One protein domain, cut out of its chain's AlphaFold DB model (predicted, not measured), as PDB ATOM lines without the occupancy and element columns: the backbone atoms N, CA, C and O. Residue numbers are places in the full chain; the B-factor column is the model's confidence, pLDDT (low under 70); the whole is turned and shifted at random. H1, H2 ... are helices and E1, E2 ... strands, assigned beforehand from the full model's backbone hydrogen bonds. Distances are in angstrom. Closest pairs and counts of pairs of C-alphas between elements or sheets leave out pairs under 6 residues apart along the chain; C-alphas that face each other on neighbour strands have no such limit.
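AT A GLANCE: This is residues 965 to 1074 of the 1074 residues of an uncharacterized protein of Sanguibacter keddieii (strain ATCC 51767 / DSM 10542 / NCFB 3025 / ST-74) (UniProt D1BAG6). A small antiparallel sheet, E1 E3 E2, makes one part of an elongated model, and a cluster of helices round H2 makes another; H4 joins them, covering one face of the sheet and packing on H2 and H6, while no named helix is on the other face. H1 lies at one end of the long axis, and the link of the E2 and E3 hairpin at the other. The printed part has 110 residues, with six named helices and three named strands in the order H1 H2 E1 H3 H4 E2 E3 H5 H6, a mixed class of helices and strands. It is compact, with a radius of gyration of the C-alphas of 13.7 A, and spans 44 by 28 by 24 A.

HOW THE PARTS SIT: Inner strand E3, residues 1043 to 1048, is antiparallel to edge strands E1, residues 989 to 993, and E2, residues 1031 to 1036, at 157 and 150 degrees. N 990 and O 1046 are 2.8 A apart and N 1045 and O 1034 2.7 A, within hydrogen-bond range. E2 and E3 form a hairpin. H4, residues 1015 to 1027, is on the sheet at a height of 11.5 A, over E3 and E2, slantwise to the strands at 43 degrees to E2 on the local plane. With H3, residues 1007 to 1013, it makes a split strand-helix-strand unit, two strands running the same way with helices between them along the chain: E1, H3 H4, E2, with E3 between the strands in the sheet and a right-handed crossover. H2, residues 970 to 984, is the hub, touching four helices. Its residues 970 to 975 touch H4, about perpendicular at 74 degrees, closest at the C-alphas of Ala 975 and Phe 1021, 6.1 A. H2 only just touches H3, with 3 pairs of C-alphas within 8 A, closest Ala 974 and Tyr 1013, 6.5 A. It touches H5, residues 1052 to 1056, closest at the C-alphas of Leu 979 and Gly 1052, 5.7 A. Its residues 971 to 975 touch H6, residues 1063 to 1072, closest at the C-alphas of Pro 972 and Met 1072, 5.2 A. H6 touches H4 at a shallow tilt of 21 degrees, opposite ways, closest at the C-alphas of Ala 1024 and Phe 1068, 5.7 A. H1, residues 965 to 968, and H2 meet only through their link. Every O i to N i+4 pair is within hydrogen-bond range in H2, H4, H5 and H6, and 2 of 3 in H3; H1 is too short for such a pair.

IN THESE COORDINATES: H1 begins at C-alpha 965, (-39.535, 7.515, 5.547). H2 measures 21.1 A from first to last C-alpha, H4 18.1 A, E3 16.4 A, E2 15.5 A and H6 14.3 A. E1 begins at C-alpha 989, (-53.585, -17.749, -10.375), and H6 ends at C-alpha 1072, (-48.749, -5.236, 3.627).

THE WHOLE: The C-alphas farthest apart, of Glu 965 and Ser 1039, are 47.6 A apart. The printed part has no cut and ends at the chain's last residue, 1074. The link from E1 to H3, residues 994 to 1006, is long. The mean pLDDT of the printed part is 81.7; residues 965 to 968, 1000 to 1012 and 1037 to 1039 are under 70.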
ATOM      1  N   GLU A 965     -38.620   8.329   4.732       54.34
ATOM      2  CA  GLU A 965     -39.535   7.515   5.547       54.34
ATOM      3  C   GLU A 965     -40.283   6.431   4.742       54.34
ATOM      4  O   GLU A 965     -40.662   5.396   5.291       54.34
ATOM      5  N   GLU A 966     -40.435   6.588   3.426       53.38
ATOM      6  CA  GLU A 966     -41.101   5.620   2.543       53.38
ATOM      7  C   GLU A 966     -40.185   4.483   2.071       53.38
ATOM      8  O   GLU A 966     -40.679   3.469   1.578       53.38
ATOM      9  N   ARG A 967     -38.871   4.560   2.342       51.78
ATOM     10  CA  ARG A 967     -37.929   3.435   2.156       51.78
ATOM     11  C   ARG A 967     -38.238   2.231   3.061       51.78
ATOM     12  O   ARG A 967     -37.738   1.141   2.801       51.78
ATOM     13  N   ASN A 968     -39.102   2.397   4.069       55.28
ATOM     14  CA  ASN A 968     -39.600   1.310   4.921       55.28
ATOM     15  C   ASN A 968     -40.808   0.542   4.333       55.28
ATOM     16  O   ASN A 968     -41.296  -0.386   4.973       55.28
ATOM     17  N   LYS A 969     -41.293   0.863   3.121       70.81
ATOM     18  CA  LYS A 969     -42.464   0.214   2.489       70.81
ATOM     19  C   LYS A 969     -42.093  -0.847   1.434       70.81
ATOM     20  O   LYS A 969     -42.701  -0.904   0.369       70.81
ATOM     21  N   VAL A 970     -41.138  -1.732   1.732       78.50
ATOM     22  CA  VAL A 970     -40.734  -2.813   0.800       78.50
ATOM     23  C   VAL A 970     -41.903  -3.755   0.474       78.50
ATOM     24  O   VAL A 970     -42.059  -4.182  -0.668       78.50
ATOM     25  N   LEU A 971     -42.750  -4.063   1.461       82.94
ATOM     26  CA  LEU A 971     -43.882  -4.981   1.306       82.94
ATOM     27  C   LEU A 971     -44.999  -4.409   0.407       82.94
ATOM     28  O   LEU A 971     -45.357  -5.086  -0.560       82.94
ATOM     29  N   PRO A 972     -45.533  -3.188   0.627       86.94
ATOM     30  CA  PRO A 972     -46.542  -2.609  -0.264       86.94
ATOM     31  C   PRO A 972     -46.042  -2.413  -1.701       86.94
ATOM     32  O   PRO A 972     -46.782  -2.662  -2.656       86.94
ATOM     33  N   GLU A 973     -44.777  -2.014  -1.869       82.31
ATOM     34  CA  GLU A 973     -44.153  -1.857  -3.188       82.31
ATOM     35  C   GLU A 973     -44.070  -3.208  -3.921       82.31
ATOM     36  O   GLU A 973     -44.501  -3.329  -5.070       82.31
ATOM     37  N   ALA A 974     -43.621  -4.258  -3.227       84.00
ATOM     38  CA  ALA A 974     -43.569  -5.611  -3.768       84.00
ATOM     39  C   ALA A 974     -44.963  -6.163  -4.111       84.00
ATOM     40  O   ALA A 974     -45.142  -6.748  -5.176       84.00
ATOM     41  N   ALA A 975     -45.972  -5.939  -3.259       88.44
ATOM     42  CA  ALA A 975     -47.355  -6.335  -3.539       88.44
ATOM     43  C   ALA A 975     -47.896  -5.675  -4.812       88.44
ATOM     44  O   ALA A 975     -48.467  -6.352  -5.669       88.44
ATOM     45  N   THR A 976     -47.670  -4.367  -4.956       86.38
ATOM     46  CA  THR A 976     -48.035  -3.597  -6.154       86.38
ATOM     47  C   THR A 976     -47.367  -4.191  -7.393       86.38
ATOM     48  O   THR A 976     -48.028  -4.425  -8.407       86.38
ATOM     49  N   PHE A 977     -46.071  -4.494  -7.299       84.56
ATOM     50  CA  PHE A 977     -45.296  -5.111  -8.372       84.56
ATOM     51  C   PHE A 977     -45.843  -6.493  -8.770       84.56
ATOM     52  O   PHE A 977     -46.081  -6.750  -9.953       84.56
ATOM     53  N   PHE A 978     -46.107  -7.374  -7.800       87.81
ATOM     54  CA  PHE A 978     -46.627  -8.720  -8.057       87.81
ATOM     55  C   PHE A 978     -48.024  -8.700  -8.687       87.81
ATOM     56  O   PHE A 978     -48.280  -9.456  -9.626       87.81
ATOM     57  N   LEU A 979     -48.909  -7.813  -8.220       87.94
ATOM     58  CA  LEU A 979     -50.255  -7.651  -8.772       87.94
ATOM     59  C   LEU A 979     -50.223  -7.087 -10.196       87.94
ATOM     60  O   LEU A 979     -50.862  -7.658 -11.076       87.94
ATOM     61  N   ARG A 980     -49.438  -6.030 -10.460       82.06
ATOM     62  CA  ARG A 980     -49.272  -5.473 -11.818       82.06
ATOM     63  C   ARG A 980     -48.782  -6.529 -12.806       82.06
ATOM     64  O   ARG A 980     -49.348  -6.671 -13.883       82.06
ATOM     65  N   ARG A 981     -47.793  -7.335 -12.409       81.62
ATOM     66  CA  ARG A 981     -47.252  -8.412 -13.252       81.62
ATOM     67  C   ARG A 981     -48.271  -9.521 -13.532       81.62
ATOM     68  O   ARG A 981     -48.226 -10.113 -14.606       81.62
ATOM     69  N   ALA A 982     -49.170  -9.804 -12.589       82.38
ATOM     70  CA  ALA A 982     -50.267 -10.744 -12.806       82.38
ATOM     71  C   ALA A 982     -51.303 -10.177 -13.796       82.38
ATOM     72  O   ALA A 982     -51.696 -10.874 -14.731       82.38
ATOM     73  N   ILE A 983     -51.677  -8.900 -13.644       79.94
ATOM     74  CA  ILE A 983     -52.626  -8.192 -14.525       79.94
ATOM     75  C   ILE A 983     -52.101  -8.124 -15.961       79.94
ATOM     76  O   ILE A 983     -52.816  -8.510 -16.882       79.94
ATOM     77  N   ASP A 984     -50.845  -7.712 -16.148       72.25
ATOM     78  CA  ASP A 984     -50.210  -7.572 -17.468       72.25
ATOM     79  C   ASP A 984     -50.190  -8.885 -18.267       72.25
ATOM     80  O   ASP A 984     -50.100  -8.874 -19.493       72.25
ATOM     81  N   ARG A 985     -50.283 -10.030 -17.582       73.81
ATOM     82  CA  ARG A 985     -50.313 -11.366 -18.190       73.81
ATOM     83  C   ARG A 985     -51.715 -11.962 -18.296       73.81
ATOM     84  O   ARG A 985     -51.853 -13.078 -18.792       73.81
ATOM     85  N   GLY A 986     -52.736 -11.279 -17.777       78.12
ATOM     86  CA  GLY A 986     -54.072 -11.850 -17.605       78.12
ATOM     87  C   GLY A 986     -54.093 -13.067 -16.667       78.12
ATOM     88  O   GLY A 986     -54.959 -13.933 -16.788       78.12
ATOM     89  N   GLU A 987     -53.125 -13.179 -15.750       81.25
ATOM     90  CA  GLU A 987     -53.022 -14.298 -14.815       81.25
ATOM     91  C   GLU A 987     -53.953 -14.082 -13.615       81.25
ATOM     92  O   GLU A 987     -53.848 -13.102 -12.882       81.25
ATOM     93  N   TYR A 988     -54.832 -15.051 -13.361       87.19
ATOM     94  CA  TYR A 988     -55.712 -15.084 -12.184       87.19
ATOM     95  C   TYR A 988     -55.286 -16.143 -11.155       87.19
ATOM     96  O   TYR A 988     -56.020 -16.427 -10.209       87.19
ATOM     97  N   PHE A 989     -54.119 -16.773 -11.324       88.75
ATOM     98  CA  PHE A 989     -53.585 -17.749 -10.375       88.75
ATOM     99  C   PHE A 989     -52.062 -17.892 -10.456       88.75
ATOM    100  O   PHE A 989     -51.459 -17.682 -11.506       88.75
ATOM    101  N   TRP A 990     -51.457 -18.371  -9.369       88.81
ATOM    102  CA  TRP A 990     -50.050 -18.772  -9.295       88.81
ATOM    103  C   TRP A 990     -49.924 -20.261  -8.968       88.81
ATOM    104  O   TRP A 990     -50.675 -20.779  -8.147       88.81
ATOM    105  N   VAL A 991     -48.970 -20.968  -9.580       85.75
ATOM    106  CA  VAL A 991     -48.664 -22.373  -9.246       85.75
ATOM    107  C   VAL A 991     -47.364 -22.430  -8.456       85.75
ATOM    108  O   VAL A 991     -46.313 -22.020  -8.951       85.75
ATOM    109  N   LEU A 992     -47.442 -22.939  -7.228       86.88
ATOM    110  CA  LEU A 992     -46.354 -22.941  -6.257       86.88
ATOM    111  C   LEU A 992     -46.024 -24.368  -5.803       86.88
ATOM    112  O   LEU A 992     -46.903 -25.225  -5.706       86.88
ATOM    113  N   LYS A 993     -44.767 -24.621  -5.438       84.31
ATOM    114  CA  LYS A 993     -44.355 -25.852  -4.750       84.31
ATOM    115  C   LYS A 993     -44.941 -25.863  -3.338       84.31
ATOM    116  O   LYS A 993     -44.684 -24.946  -2.562       84.31
ATOM    117  N   ARG A 994     -45.672 -26.914  -2.962       82.19
ATOM    118  CA  ARG A 994     -46.425 -27.003  -1.693       82.19
ATOM    119  C   ARG A 994     -45.558 -26.765  -0.454       82.19
ATOM    120  O   ARG A 994     -45.979 -26.066   0.456       82.19
ATOM    121  N   ASN A 995     -44.339 -27.301  -0.440       79.81
ATOM    122  CA  ASN A 995     -43.474 -27.268   0.746       79.81
ATOM    123  C   ASN A 995     -42.813 -25.904   0.986       79.81
ATOM    124  O   ASN A 995     -42.364 -25.615   2.092       79.81
ATOM    125  N   HIS A 996     -42.704 -25.074  -0.050       77.25
ATOM    126  CA  HIS A 996     -41.871 -23.871  -0.018       77.25
ATOM    127  C   HIS A 996     -42.575 -22.622  -0.535       77.25
ATOM    128  O   HIS A 996     -42.004 -21.541  -0.405       77.25
ATOM    129  N   ARG A 997     -43.775 -22.779  -1.111       78.75
ATOM    130  CA  ARG A 997     -44.582 -21.751  -1.784       78.75
ATOM    131  C   ARG A 997     -43.797 -20.927  -2.815       78.75
ATOM    132  O   ARG A 997     -44.166 -19.799  -3.133       78.75
ATOM    133  N   THR A 998     -42.740 -21.517  -3.368       79.75
ATOM    134  CA  THR A 998     -41.952 -20.943  -4.458       79.75
ATOM    135  C   THR A 998     -42.609 -21.274  -5.801       79.75
ATOM    136  O   THR A 998     -43.158 -22.375  -5.939       79.75
ATOM    137  N   PRO A 999     -42.601 -20.361  -6.788       79.69
ATOM    138  CA  PRO A 999     -43.145 -20.625  -8.119       79.69
ATOM    139  C   PRO A 999     -42.505 -21.863  -8.766       79.69
ATOM    140  O   PRO A 999     -41.292 -22.053  -8.704       79.69
ATOM    141  N   ASP A1000     -43.321 -22.728  -9.372       68.31
ATOM    142  CA  ASP A1000     -42.892 -24.063  -9.826       68.31
ATOM    143  C   ASP A1000     -42.656 -24.190 -11.347       68.31
ATOM    144  O   ASP A1000     -42.603 -25.298 -11.875       68.31
ATOM    145  N   ASP A1001     -42.538 -23.072 -12.067       62.38
ATOM    146  CA  ASP A1001     -42.354 -23.063 -13.527       62.38
ATOM    147  C   ASP A1001     -41.033 -22.415 -13.955       62.38
ATOM    148  O   ASP A1001     -40.685 -21.321 -13.507       62.38
ATOM    149  N   ASP A1002     -40.357 -23.077 -14.901       52.28
ATOM    150  CA  ASP A1002     -39.119 -22.647 -15.572       52.28
ATOM    151  C   ASP A1002     -39.371 -21.803 -16.836       52.28
ATOM    152  O   ASP A1002     -38.437 -21.473 -17.568       52.28
ATOM    153  N   LEU A1003     -40.619 -21.391 -17.100       49.59
ATOM    154  CA  LEU A1003     -40.873 -20.293 -18.034       49.59
ATOM    155  C   LEU A1003     -40.191 -19.052 -17.445       49.59
ATOM    156  O   LEU A1003     -40.684 -18.481 -16.472       49.59
ATOM    157  N   LEU A1004     -39.029 -18.719 -18.023       45.59
ATOM    158  CA  LEU A1004     -37.944 -17.782 -17.664       45.59
ATOM    159  C   LEU A1004     -38.293 -16.474 -16.914       45.59
ATOM    160  O   LEU A1004     -37.395 -15.770 -16.454       45.59
ATOM    161  N   ALA A1005     -39.569 -16.140 -16.751       50.94
ATOM    162  CA  ALA A1005     -40.082 -14.928 -16.137       50.94
ATOM    163  C   ALA A1005     -40.751 -15.110 -14.751       50.94
ATOM    164  O   ALA A1005     -41.117 -14.088 -14.163       50.94
ATOM    165  N   ARG A1006     -40.939 -16.341 -14.227       53.78
ATOM    166  CA  ARG A1006     -41.514 -16.597 -12.876       53.78
ATOM    167  C   ARG A1006     -40.471 -16.732 -11.757       53.78
ATOM    168  O   ARG A1006     -40.723 -16.221 -10.671       53.78
ATOM    169  N   LYS A1007     -39.282 -17.295 -12.029       51.59
ATOM    170  CA  LYS A1007     -38.125 -17.238 -11.100       51.59
ATOM    171  C   LYS A1007     -37.742 -15.789 -10.755       51.59
ATOM    172  O   LYS A1007     -37.574 -15.465  -9.587       51.59
ATOM    173  N   ARG A1008     -37.798 -14.885 -11.745       59.28
ATOM    174  CA  ARG A1008     -37.466 -13.457 -11.574       59.28
ATOM    175  C   ARG A1008     -38.352 -12.718 -10.566       59.28
ATOM    176  O   ARG A1008     -37.910 -11.748  -9.974       59.28
ATOM    177  N   THR A1009     -39.597 -13.144 -10.351       63.06
ATOM    178  CA  THR A1009     -40.517 -12.431  -9.447       63.06
ATOM    179  C   THR A1009     -40.096 -12.571  -7.979       63.06
ATOM    180  O   THR A1009     -40.190 -11.606  -7.228       63.06
ATOM    181  N   GLU A1010     -39.558 -13.730  -7.590       64.50
ATOM    182  CA  GLU A1010     -38.953 -13.950  -6.270       64.50
ATOM    183  C   GLU A1010     -37.576 -13.270  -6.157       64.50
ATOM    184  O   GLU A1010     -37.241 -12.739  -5.102       64.50
ATOM    185  N   ASP A1011     -36.811 -13.215  -7.253       67.25
ATOM    186  CA  ASP A1011     -35.460 -12.635  -7.275       67.25
ATOM    187  C   ASP A1011     -35.439 -11.107  -7.049       67.25
ATOM    188  O   ASP A1011     -34.470 -10.585  -6.501       67.25
ATOM    189  N   VAL A1012     -36.495 -10.376  -7.439       69.56
ATOM    190  CA  VAL A1012     -36.518  -8.896  -7.381       69.56
ATOM    191  C   VAL A1012     -36.673  -8.352  -5.953       69.56
ATOM    192  O   VAL A1012     -36.024  -7.370  -5.592       69.56
ATOM    193  N   TYR A1013     -37.521  -8.972  -5.127       79.88
ATOM    194  CA  TYR A1013     -37.763  -8.545  -3.735       79.88
ATOM    195  C   TYR A1013     -37.331  -9.576  -2.686       79.88
ATOM    196  O   TYR A1013     -37.424  -9.318  -1.488       79.88
ATOM    197  N   GLY A1014     -36.831 -10.729  -3.124       81.88
ATOM    198  CA  GLY A1014     -36.450 -11.833  -2.262       81.88
ATOM    199  C   GLY A1014     -37.629 -12.719  -1.856       81.88
ATOM    200  O   GLY A1014     -38.801 -12.329  -1.827       81.88
ATOM    201  N   ARG A1015     -37.283 -13.951  -1.479       82.00
ATOM    202  CA  ARG A1015     -38.223 -15.003  -1.081       82.00
ATOM    203  C   ARG A1015     -39.141 -14.618   0.070       82.00
ATOM    204  O   ARG A1015     -40.321 -14.955   0.057       82.00
ATOM    205  N   GLU A1016     -38.608 -13.944   1.080       82.56
ATOM    206  CA  GLU A1016     -39.360 -13.617   2.296       82.56
ATOM    207  C   GLU A1016     -40.523 -12.665   2.003       82.56
ATOM    208  O   GLU A1016     -41.640 -12.880   2.476       82.56
ATOM    209  N   VAL A1017     -40.290 -11.677   1.138       87.19
ATOM    210  CA  VAL A1017     -41.294 -10.691   0.720       87.19
ATOM    211  C   VAL A1017     -42.381 -11.345  -0.138       87.19
ATOM    212  O   VAL A1017     -43.568 -11.083   0.057       87.19
ATOM    213  N   TRP A1018     -42.003 -12.267  -1.032       89.12
ATOM    214  CA  TRP A1018     -42.961 -13.070  -1.801       89.12
ATOM    215  C   TRP A1018     -43.862 -13.928  -0.898       89.12
ATOM    216  O   TRP A1018     -45.083 -13.963  -1.067       89.12
ATOM    217  N   LEU A1019     -43.275 -14.601   0.094       89.12
ATOM    218  CA  LEU A1019     -44.032 -15.420   1.042       89.12
ATOM    219  C   LEU A1019     -44.986 -14.577   1.890       89.12
ATOM    220  O   LEU A1019     -46.122 -15.002   2.117       89.12
ATOM    221  N   ALA A1020     -44.552 -13.392   2.323       89.94
ATOM    222  CA  ALA A1020     -45.395 -12.444   3.041       89.94
ATOM    223  C   ALA A1020     -46.588 -11.984   2.183       89.94
ATOM    224  O   ALA A1020     -47.718 -12.003   2.668       89.94
ATOM    225  N   PHE A1021     -46.364 -11.687   0.898       93.75
ATOM    226  CA  PHE A1021     -47.423 -11.349  -0.058       93.75
ATOM    227  C   PHE A1021     -48.445 -12.484  -0.229       93.75
ATOM    228  O   PHE A1021     -49.642 -12.269  -0.039       93.75
ATOM    229  N   ILE A1022     -47.996 -13.710  -0.530       93.81
ATOM    230  CA  ILE A1022     -48.901 -14.857  -0.714       93.81
ATOM    231  C   ILE A1022     -49.678 -15.155   0.571       93.81
ATOM    232  O   ILE A1022     -50.874 -15.443   0.519       93.81
ATOM    233  N   LYS A1023     -49.023 -15.058   1.733       93.75
ATOM    234  CA  LYS A1023     -49.690 -15.217   3.025       93.75
ATOM    235  C   LYS A1023     -50.756 -14.138   3.233       93.75
ATOM    236  O   LYS A1023     -51.874 -14.483   3.589       93.75
ATOM    237  N   ALA A1024     -50.454 -12.871   2.953       95.12
ATOM    238  CA  ALA A1024     -51.423 -11.785   3.073       95.12
ATOM    239  C   ALA A1024     -52.627 -11.968   2.131       95.12
ATOM    240  O   ALA A1024     -53.759 -11.718   2.541       95.12
ATOM    241  N   MET A1025     -52.414 -12.449   0.901       94.88
ATOM    242  CA  MET A1025     -53.486 -12.741  -0.066       94.88
ATOM    243  C   MET A1025     -54.420 -13.869   0.399       94.88
ATOM    244  O   MET A1025     -55.635 -13.780   0.221       94.88
ATOM    245  N   LEU A1026     -53.862 -14.922   1.004       95.44
ATOM    246  CA  LEU A1026     -54.635 -16.039   1.555       95.44
ATOM    247  C   LEU A1026     -55.356 -15.641   2.851       95.44
ATOM    248  O   LEU A1026     -56.553 -15.881   2.981       95.44
ATOM    249  N   ASP A1027     -54.655 -14.987   3.783       95.25
ATOM    250  CA  ASP A1027     -55.199 -14.594   5.090       95.25
ATOM    251  C   ASP A1027     -56.317 -13.543   4.973       95.25
ATOM    252  O   ASP A1027     -57.213 -13.504   5.813       95.25
ATOM    253  N   SER A1028     -56.271 -12.691   3.942       95.50
ATOM    254  CA  SER A1028     -57.329 -11.713   3.637       95.50
ATOM    255  C   SER A1028     -58.505 -12.310   2.854       95.50
ATOM    256  O   SER A1028     -59.511 -11.634   2.647       95.50
ATOM    257  N   GLY A1029     -58.405 -13.562   2.392       95.25
ATOM    258  CA  GLY A1029     -59.436 -14.204   1.574       95.25
ATOM    259  C   GLY A1029     -59.552 -13.642   0.150       95.25
ATOM    260  O   GLY A1029     -60.598 -13.800  -0.482       95.25
ATOM    261  N   LEU A1030     -58.507 -12.982  -0.366       96.00
ATOM    262  CA  LEU A1030     -58.423 -12.543  -1.767       96.00
ATOM    263  C   LEU A1030     -57.944 -13.653  -2.708       96.00
ATOM    264  O   LEU A1030     -58.118 -13.551  -3.924       96.00
ATOM    265  N   ALA A1031     -57.364 -14.717  -2.159       95.88
ATOM    266  CA  ALA A1031     -56.967 -15.900  -2.897       95.88
ATOM    267  C   ALA A1031     -57.350 -17.186  -2.153       95.88
ATOM    268  O   ALA A1031     -57.485 -17.194  -0.931       95.88
ATOM    269  N   VAL A1032     -57.488 -18.282  -2.896       96.06
ATOM    270  CA  VAL A1032     -57.710 -19.630  -2.360       96.06
ATOM    271  C   VAL A1032     -56.605 -20.576  -2.816       96.06
ATOM    272  O   VAL A1032     -56.118 -20.483  -3.944       96.06
ATOM    273  N   GLU A1033     -56.198 -21.482  -1.930       94.88
ATOM    274  CA  GLU A1033     -55.231 -22.537  -2.228       94.88
ATOM    275  C   GLU A1033     -55.959 -23.801  -2.720       94.88
ATOM    276  O   GLU A1033     -56.792 -24.367  -2.017       94.88
ATOM    277  N   GLU A1034     -55.629 -24.263  -3.924       94.12
ATOM    278  CA  GLU A1034     -56.162 -25.474  -4.551       94.12
ATOM    279  C   GLU A1034     -55.027 -26.488  -4.763       94.12
ATOM    280  O   GLU A1034     -53.950 -26.148  -5.255       94.12
ATOM    281  N   SER A1035     -55.232 -27.757  -4.411       87.44
ATOM    282  CA  SER A1035     -54.220 -28.795  -4.653       87.44
ATOM    283  C   SER A1035     -54.243 -29.250  -6.116       87.44
ATOM    284  O   SER A1035     -55.314 -29.497  -6.667       87.44
ATOM    285  N   ILE A1036     -53.069 -29.396  -6.746       85.50
ATOM    286  CA  ILE A1036     -52.954 -29.919  -8.115       85.50
ATOM    287  C   ILE A1036     -52.327 -31.317  -8.068       85.50
ATOM    288  O   ILE A1036     -51.166 -31.465  -7.684       85.50
ATOM    289  N   ALA A1037     -53.063 -32.342  -8.504       68.12
ATOM    290  CA  ALA A1037     -52.523 -33.691  -8.675       68.12
ATOM    291  C   ALA A1037     -51.740 -33.785 -10.000       68.12
ATOM    292  O   ALA A1037     -52.328 -33.800 -11.079       68.12
ATOM    293  N   ARG A1038     -50.404 -33.819  -9.931       64.62
ATOM    294  CA  ARG A1038     -49.503 -34.103 -11.066       64.62
ATOM    295  C   ARG A1038     -48.322 -34.956 -10.598       64.62
ATOM    296  O   ARG A1038     -47.949 -34.894  -9.430       64.62
ATOM    297  N   SER A1039     -47.722 -35.724 -11.508       51.38
ATOM    298  CA  SER A1039     -46.477 -36.461 -11.261       51.38
ATOM    299  C   SER A1039     -45.321 -35.479 -11.008       51.38
ATOM    300  O   SER A1039     -44.975 -34.675 -11.873       51.38
ATOM    301  N   GLY A1040     -44.754 -35.493  -9.798       75.75
ATOM    302  CA  GLY A1040     -43.664 -34.599  -9.380       75.75
ATOM    303  C   GLY A1040     -43.799 -34.107  -7.935       75.75
ATOM    304  O   GLY A1040     -44.610 -34.623  -7.167       75.75
ATOM    305  N   SER A1041     -43.002 -33.103  -7.544       76.38
ATOM    306  CA  SER A1041     -43.127 -32.458  -6.228       76.38
ATOM    307  C   SER A1041     -44.532 -31.885  -6.043       76.38
ATOM    308  O   SER A1041     -45.042 -31.241  -6.956       76.38
ATOM    309  N   ALA A1042     -45.143 -32.093  -4.871       80.06
ATOM    310  CA  ALA A1042     -46.499 -31.623  -4.586       80.06
ATOM    311  C   ALA A1042     -46.639 -30.119  -4.889       80.06
ATOM    312  O   ALA A1042     -45.859 -29.309  -4.381       80.06
ATOM    313  N   LYS A1043     -47.635 -29.759  -5.707       86.50
ATOM    314  CA  LYS A1043     -47.903 -28.385  -6.152       86.50
ATOM    315  C   LYS A1043     -49.241 -27.894  -5.607       86.50
ATOM    316  O   LYS A1043     -50.167 -28.680  -5.390       86.50
ATOM    317  N   ILE A1044     -49.344 -26.588  -5.426       89.25
ATOM    318  CA  ILE A1044     -50.572 -25.883  -5.067       89.25
ATOM    319  C   ILE A1044     -50.817 -24.769  -6.085       89.25
ATOM    320  O   ILE A1044     -49.875 -24.180  -6.611       89.25
ATOM    321  N   ARG A1045     -52.078 -24.488  -6.384       90.62
ATOM    322  CA  ARG A1045     -52.521 -23.341  -7.171       90.62
ATOM    323  C   ARG A1045     -53.114 -22.319  -6.212       90.62
ATOM    324  O   ARG A1045     -54.099 -22.613  -5.554       90.62
ATOM    325  N   VAL A1046     -52.538 -21.129  -6.140       92.31
ATOM    326  CA  VAL A1046     -53.125 -19.988  -5.432       92.31
ATOM    327  C   VAL A1046     -53.939 -19.198  -6.447       92.31
ATOM    328  O   VAL A1046     -53.362 -18.512  -7.287       92.31
ATOM    329  N   ARG A1047     -55.266 -19.340  -6.427       93.62
ATOM    330  CA  ARG A1047     -56.180 -18.677  -7.368       93.62
ATOM    331  C   ARG A1047     -56.760 -17.411  -6.751       93.62
ATOM    332  O   ARG A1047     -57.273 -17.453  -5.637       93.62
ATOM    333  N   LEU A1048     -56.716 -16.311  -7.495       93.81
ATOM    334  CA  LEU A1048     -57.338 -15.046  -7.130       93.81
ATOM    335  C   LEU A1048     -58.863 -15.167  -7.180       93.81
ATOM    336  O   LEU A1048     -59.434 -15.674  -8.146       93.81
ATOM    337  N   LEU A1049     -59.522 -14.702  -6.122       93.19
ATOM    338  CA  LEU A1049     -60.981 -14.621  -6.031       93.19
ATOM    339  C   LEU A1049     -61.521 -13.260  -6.491       93.19
ATOM    340  O   LEU A1049     -62.729 -13.113  -6.662       93.19
ATOM    341  N   LYS A1050     -60.638 -12.277  -6.691       90.75
ATOM    342  CA  LYS A1050     -60.948 -10.937  -7.196       90.75
ATOM    343  C   LYS A1050     -59.944 -10.550  -8.283       90.75
ATOM    344  O   LYS A1050     -58.813 -11.038  -8.258       90.75
ATOM    345  N   ASN A1051     -60.345  -9.708  -9.236       87.81
ATOM    346  CA  ASN A1051     -59.441  -9.252 -10.289       87.81
ATOM    347  C   ASN A1051     -58.269  -8.474  -9.664       87.81
ATOM    348  O   ASN A1051     -58.468  -7.668  -8.753       87.81
ATOM    349  N   GLY A1052     -57.047  -8.717 -10.146       88.38
ATOM    350  CA  GLY A1052     -55.853  -8.016  -9.684       88.38
ATOM    351  C   GLY A1052     -55.986  -6.495  -9.789       88.38
ATOM    352  O   GLY A1052     -55.483  -5.799  -8.911       88.38
ATOM    353  N   SER A1053     -56.715  -5.980 -10.790       87.50
ATOM    354  CA  SER A1053     -57.003  -4.544 -10.940       87.50
ATOM    355  C   SER A1053     -57.754  -3.963  -9.745       87.50
ATOM    356  O   SER A1053     -57.430  -2.868  -9.295       87.50
ATOM    357  N   ASP A1054     -58.715  -4.705  -9.196       87.56
ATOM    358  CA  ASP A1054     -59.563  -4.229  -8.101       87.56
ATOM    359  C   ASP A1054     -58.812  -4.262  -6.768       87.56
ATOM    360  O   ASP A1054     -59.032  -3.429  -5.889       87.56
ATOM    361  N   ILE A1055     -57.904  -5.233  -6.620       91.00
ATOM    362  CA  ILE A1055     -56.999  -5.318  -5.471       91.00
ATOM    363  C   ILE A1055     -55.995  -4.161  -5.536       91.00
ATOM    364  O   ILE A1055     -55.772  -3.490  -4.530       91.00
ATOM    365  N   LEU A1056     -55.423  -3.901  -6.717       88.56
ATOM    366  CA  LEU A1056     -54.454  -2.831  -6.951       88.56
ATOM    367  C   LEU A1056     -55.065  -1.432  -6.793       88.56
ATOM    368  O   LEU A1056     -54.403  -0.539  -6.281       88.56
ATOM    369  N   GLY A1057     -56.323  -1.247  -7.200       84.94
ATOM    370  CA  GLY A1057     -57.060   0.012  -7.060       84.94
ATOM    371  C   GLY A1057     -57.489   0.348  -5.628       84.94
ATOM    372  O   GLY A1057     -58.229   1.310  -5.442       84.94
ATOM    373  N   GLU A1058     -57.064  -0.448  -4.637       84.00
ATOM    374  CA  GLU A1058     -57.447  -0.330  -3.226       84.00
ATOM    375  C   GLU A1058     -58.958  -0.143  -3.037       84.00
ATOM    376  O   GLU A1058     -59.383   0.732  -2.279       84.00
ATOM    377  N   ASP A1059     -59.781  -0.933  -3.739       81.12
ATOM    378  CA  ASP A1059     -61.240  -0.812  -3.693       81.12
ATOM    379  C   ASP A1059     -61.750  -0.769  -2.241       81.12
ATOM    380  O   ASP A1059     -61.848  -1.784  -1.543       81.12
ATOM    381  N   ARG A1060     -62.070   0.450  -1.786       76.38
ATOM    382  CA  ARG A1060     -62.376   0.747  -0.381       76.38
ATOM    383  C   ARG A1060     -63.692   0.119   0.066       76.38
ATOM    384  O   ARG A1060     -63.938   0.052   1.272       76.38
ATOM    385  N   SER A1061     -64.514  -0.342  -0.877       85.00
ATOM    386  CA  SER A1061     -65.774  -1.020  -0.588       85.00
ATOM    387  C   SER A1061     -65.570  -2.458  -0.087       85.00
ATOM    388  O   SER A1061     -66.370  -2.937   0.714       85.00
ATOM    389  N   ASP A1062     -64.464  -3.122  -0.449       90.69
ATOM    390  CA  ASP A1062     -64.192  -4.512  -0.071       90.69
ATOM    391  C   ASP A1062     -63.272  -4.586   1.157       90.69
ATOM    392  O   ASP A1062     -62.107  -4.177   1.142       90.69
ATOM    393  N   GLU A1063     -63.799  -5.114   2.262       93.44
ATOM    394  CA  GLU A1063     -63.052  -5.254   3.516       93.44
ATOM    395  C   GLU A1063     -61.832  -6.178   3.380       93.44
ATOM    396  O   GLU A1063     -60.815  -5.941   4.031       93.44
ATOM    397  N   ARG A1064     -61.877  -7.159   2.468       95.44
ATOM    398  CA  ARG A1064     -60.760  -8.079   2.203       95.44
ATOM    399  C   ARG A1064     -59.588  -7.366   1.538       95.44
ATOM    400  O   ARG A1064     -58.442  -7.579   1.924       95.44
ATOM    401  N   VAL A1065     -59.872  -6.470   0.585       94.12
ATOM    402  CA  VAL A1065     -58.850  -5.627  -0.067       94.12
ATOM    403  C   VAL A1065     -58.206  -4.689   0.954       94.12
ATOM    404  O   VAL A1065     -56.983  -4.565   0.997       94.12
ATOM    405  N   ARG A1066     -59.007  -4.096   1.851       92.06
ATOM    406  CA  ARG A1066     -58.491  -3.261   2.948       92.06
ATOM    407  C   ARG A1066     -57.632  -4.050   3.938       92.06
ATOM    408  O   ARG A1066     -56.598  -3.542   4.369       92.06
ATOM    409  N   ASP A1067     -58.037  -5.265   4.312       94.19
ATOM    410  CA  ASP A1067     -57.257  -6.109   5.225       94.19
ATOM    411  C   ASP A1067     -55.928  -6.554   4.601       94.19
ATOM    412  O   ASP A1067     -54.893  -6.500   5.264       94.19
ATOM    413  N   PHE A1068     -55.929  -6.900   3.309       95.88
ATOM    414  CA  PHE A1068     -54.713  -7.202   2.555       95.88
ATOM    415  C   PHE A1068     -53.701  -6.051   2.617       95.88
ATOM    416  O   PHE A1068     -52.584  -6.242   3.098       95.88
ATOM    417  N   TRP A1069     -54.093  -4.837   2.220       93.00
ATOM    418  CA  TRP A1069     -53.178  -3.692   2.230       93.00
ATOM    419  C   TRP A1069     -52.754  -3.283   3.641       93.00
ATOM    420  O   TRP A1069     -51.598  -2.920   3.852       93.00
ATOM    421  N   ARG A1070     -53.632  -3.425   4.643       91.25
ATOM    422  CA  ARG A1070     -53.272  -3.213   6.054       91.25
ATOM    423  C   ARG A1070     -52.179  -4.177   6.519       91.25
ATOM    424  O   ARG A1070     -51.328  -3.771   7.303       91.25
ATOM    425  N   ARG A1071     -52.200  -5.433   6.064       91.94
ATOM    426  CA  ARG A1071     -51.152  -6.427   6.353       91.94
ATOM    427  C   ARG A1071     -49.861  -6.137   5.608       91.94
ATOM    428  O   ARG A1071     -48.808  -6.368   6.175       91.94
ATOM    429  N   MET A1072     -49.941  -5.631   4.380       90.25
ATOM    430  CA  MET A1072     -48.749  -5.236   3.627       90.25
ATOM    431  C   MET A1072     -48.086  -3.981   4.211       90.25
ATOM    432  O   MET A1072     -46.879  -3.832   4.088       90.25
ATOM    433  N   MET A1073     -48.852  -3.085   4.842       86.25
ATOM    434  CA  MET A1073     -48.343  -1.862   5.481       86.25
ATOM    435  C   MET A1073     -47.807  -2.055   6.914       86.25
ATOM    436  O   MET A1073     -47.263  -1.104   7.473       86.25
ATOM    437  N   ARG A1074     -47.997  -3.232   7.520       78.56
ATOM    438  CA  ARG A1074     -47.483  -3.599   8.851       78.56
ATOM    439  C   ARG A1074     -46.214  -4.419   8.714       78.56
ATOM    440  O   ARG A1074     -45.342  -4.245   9.590       78.56
TER     441      ARG A1074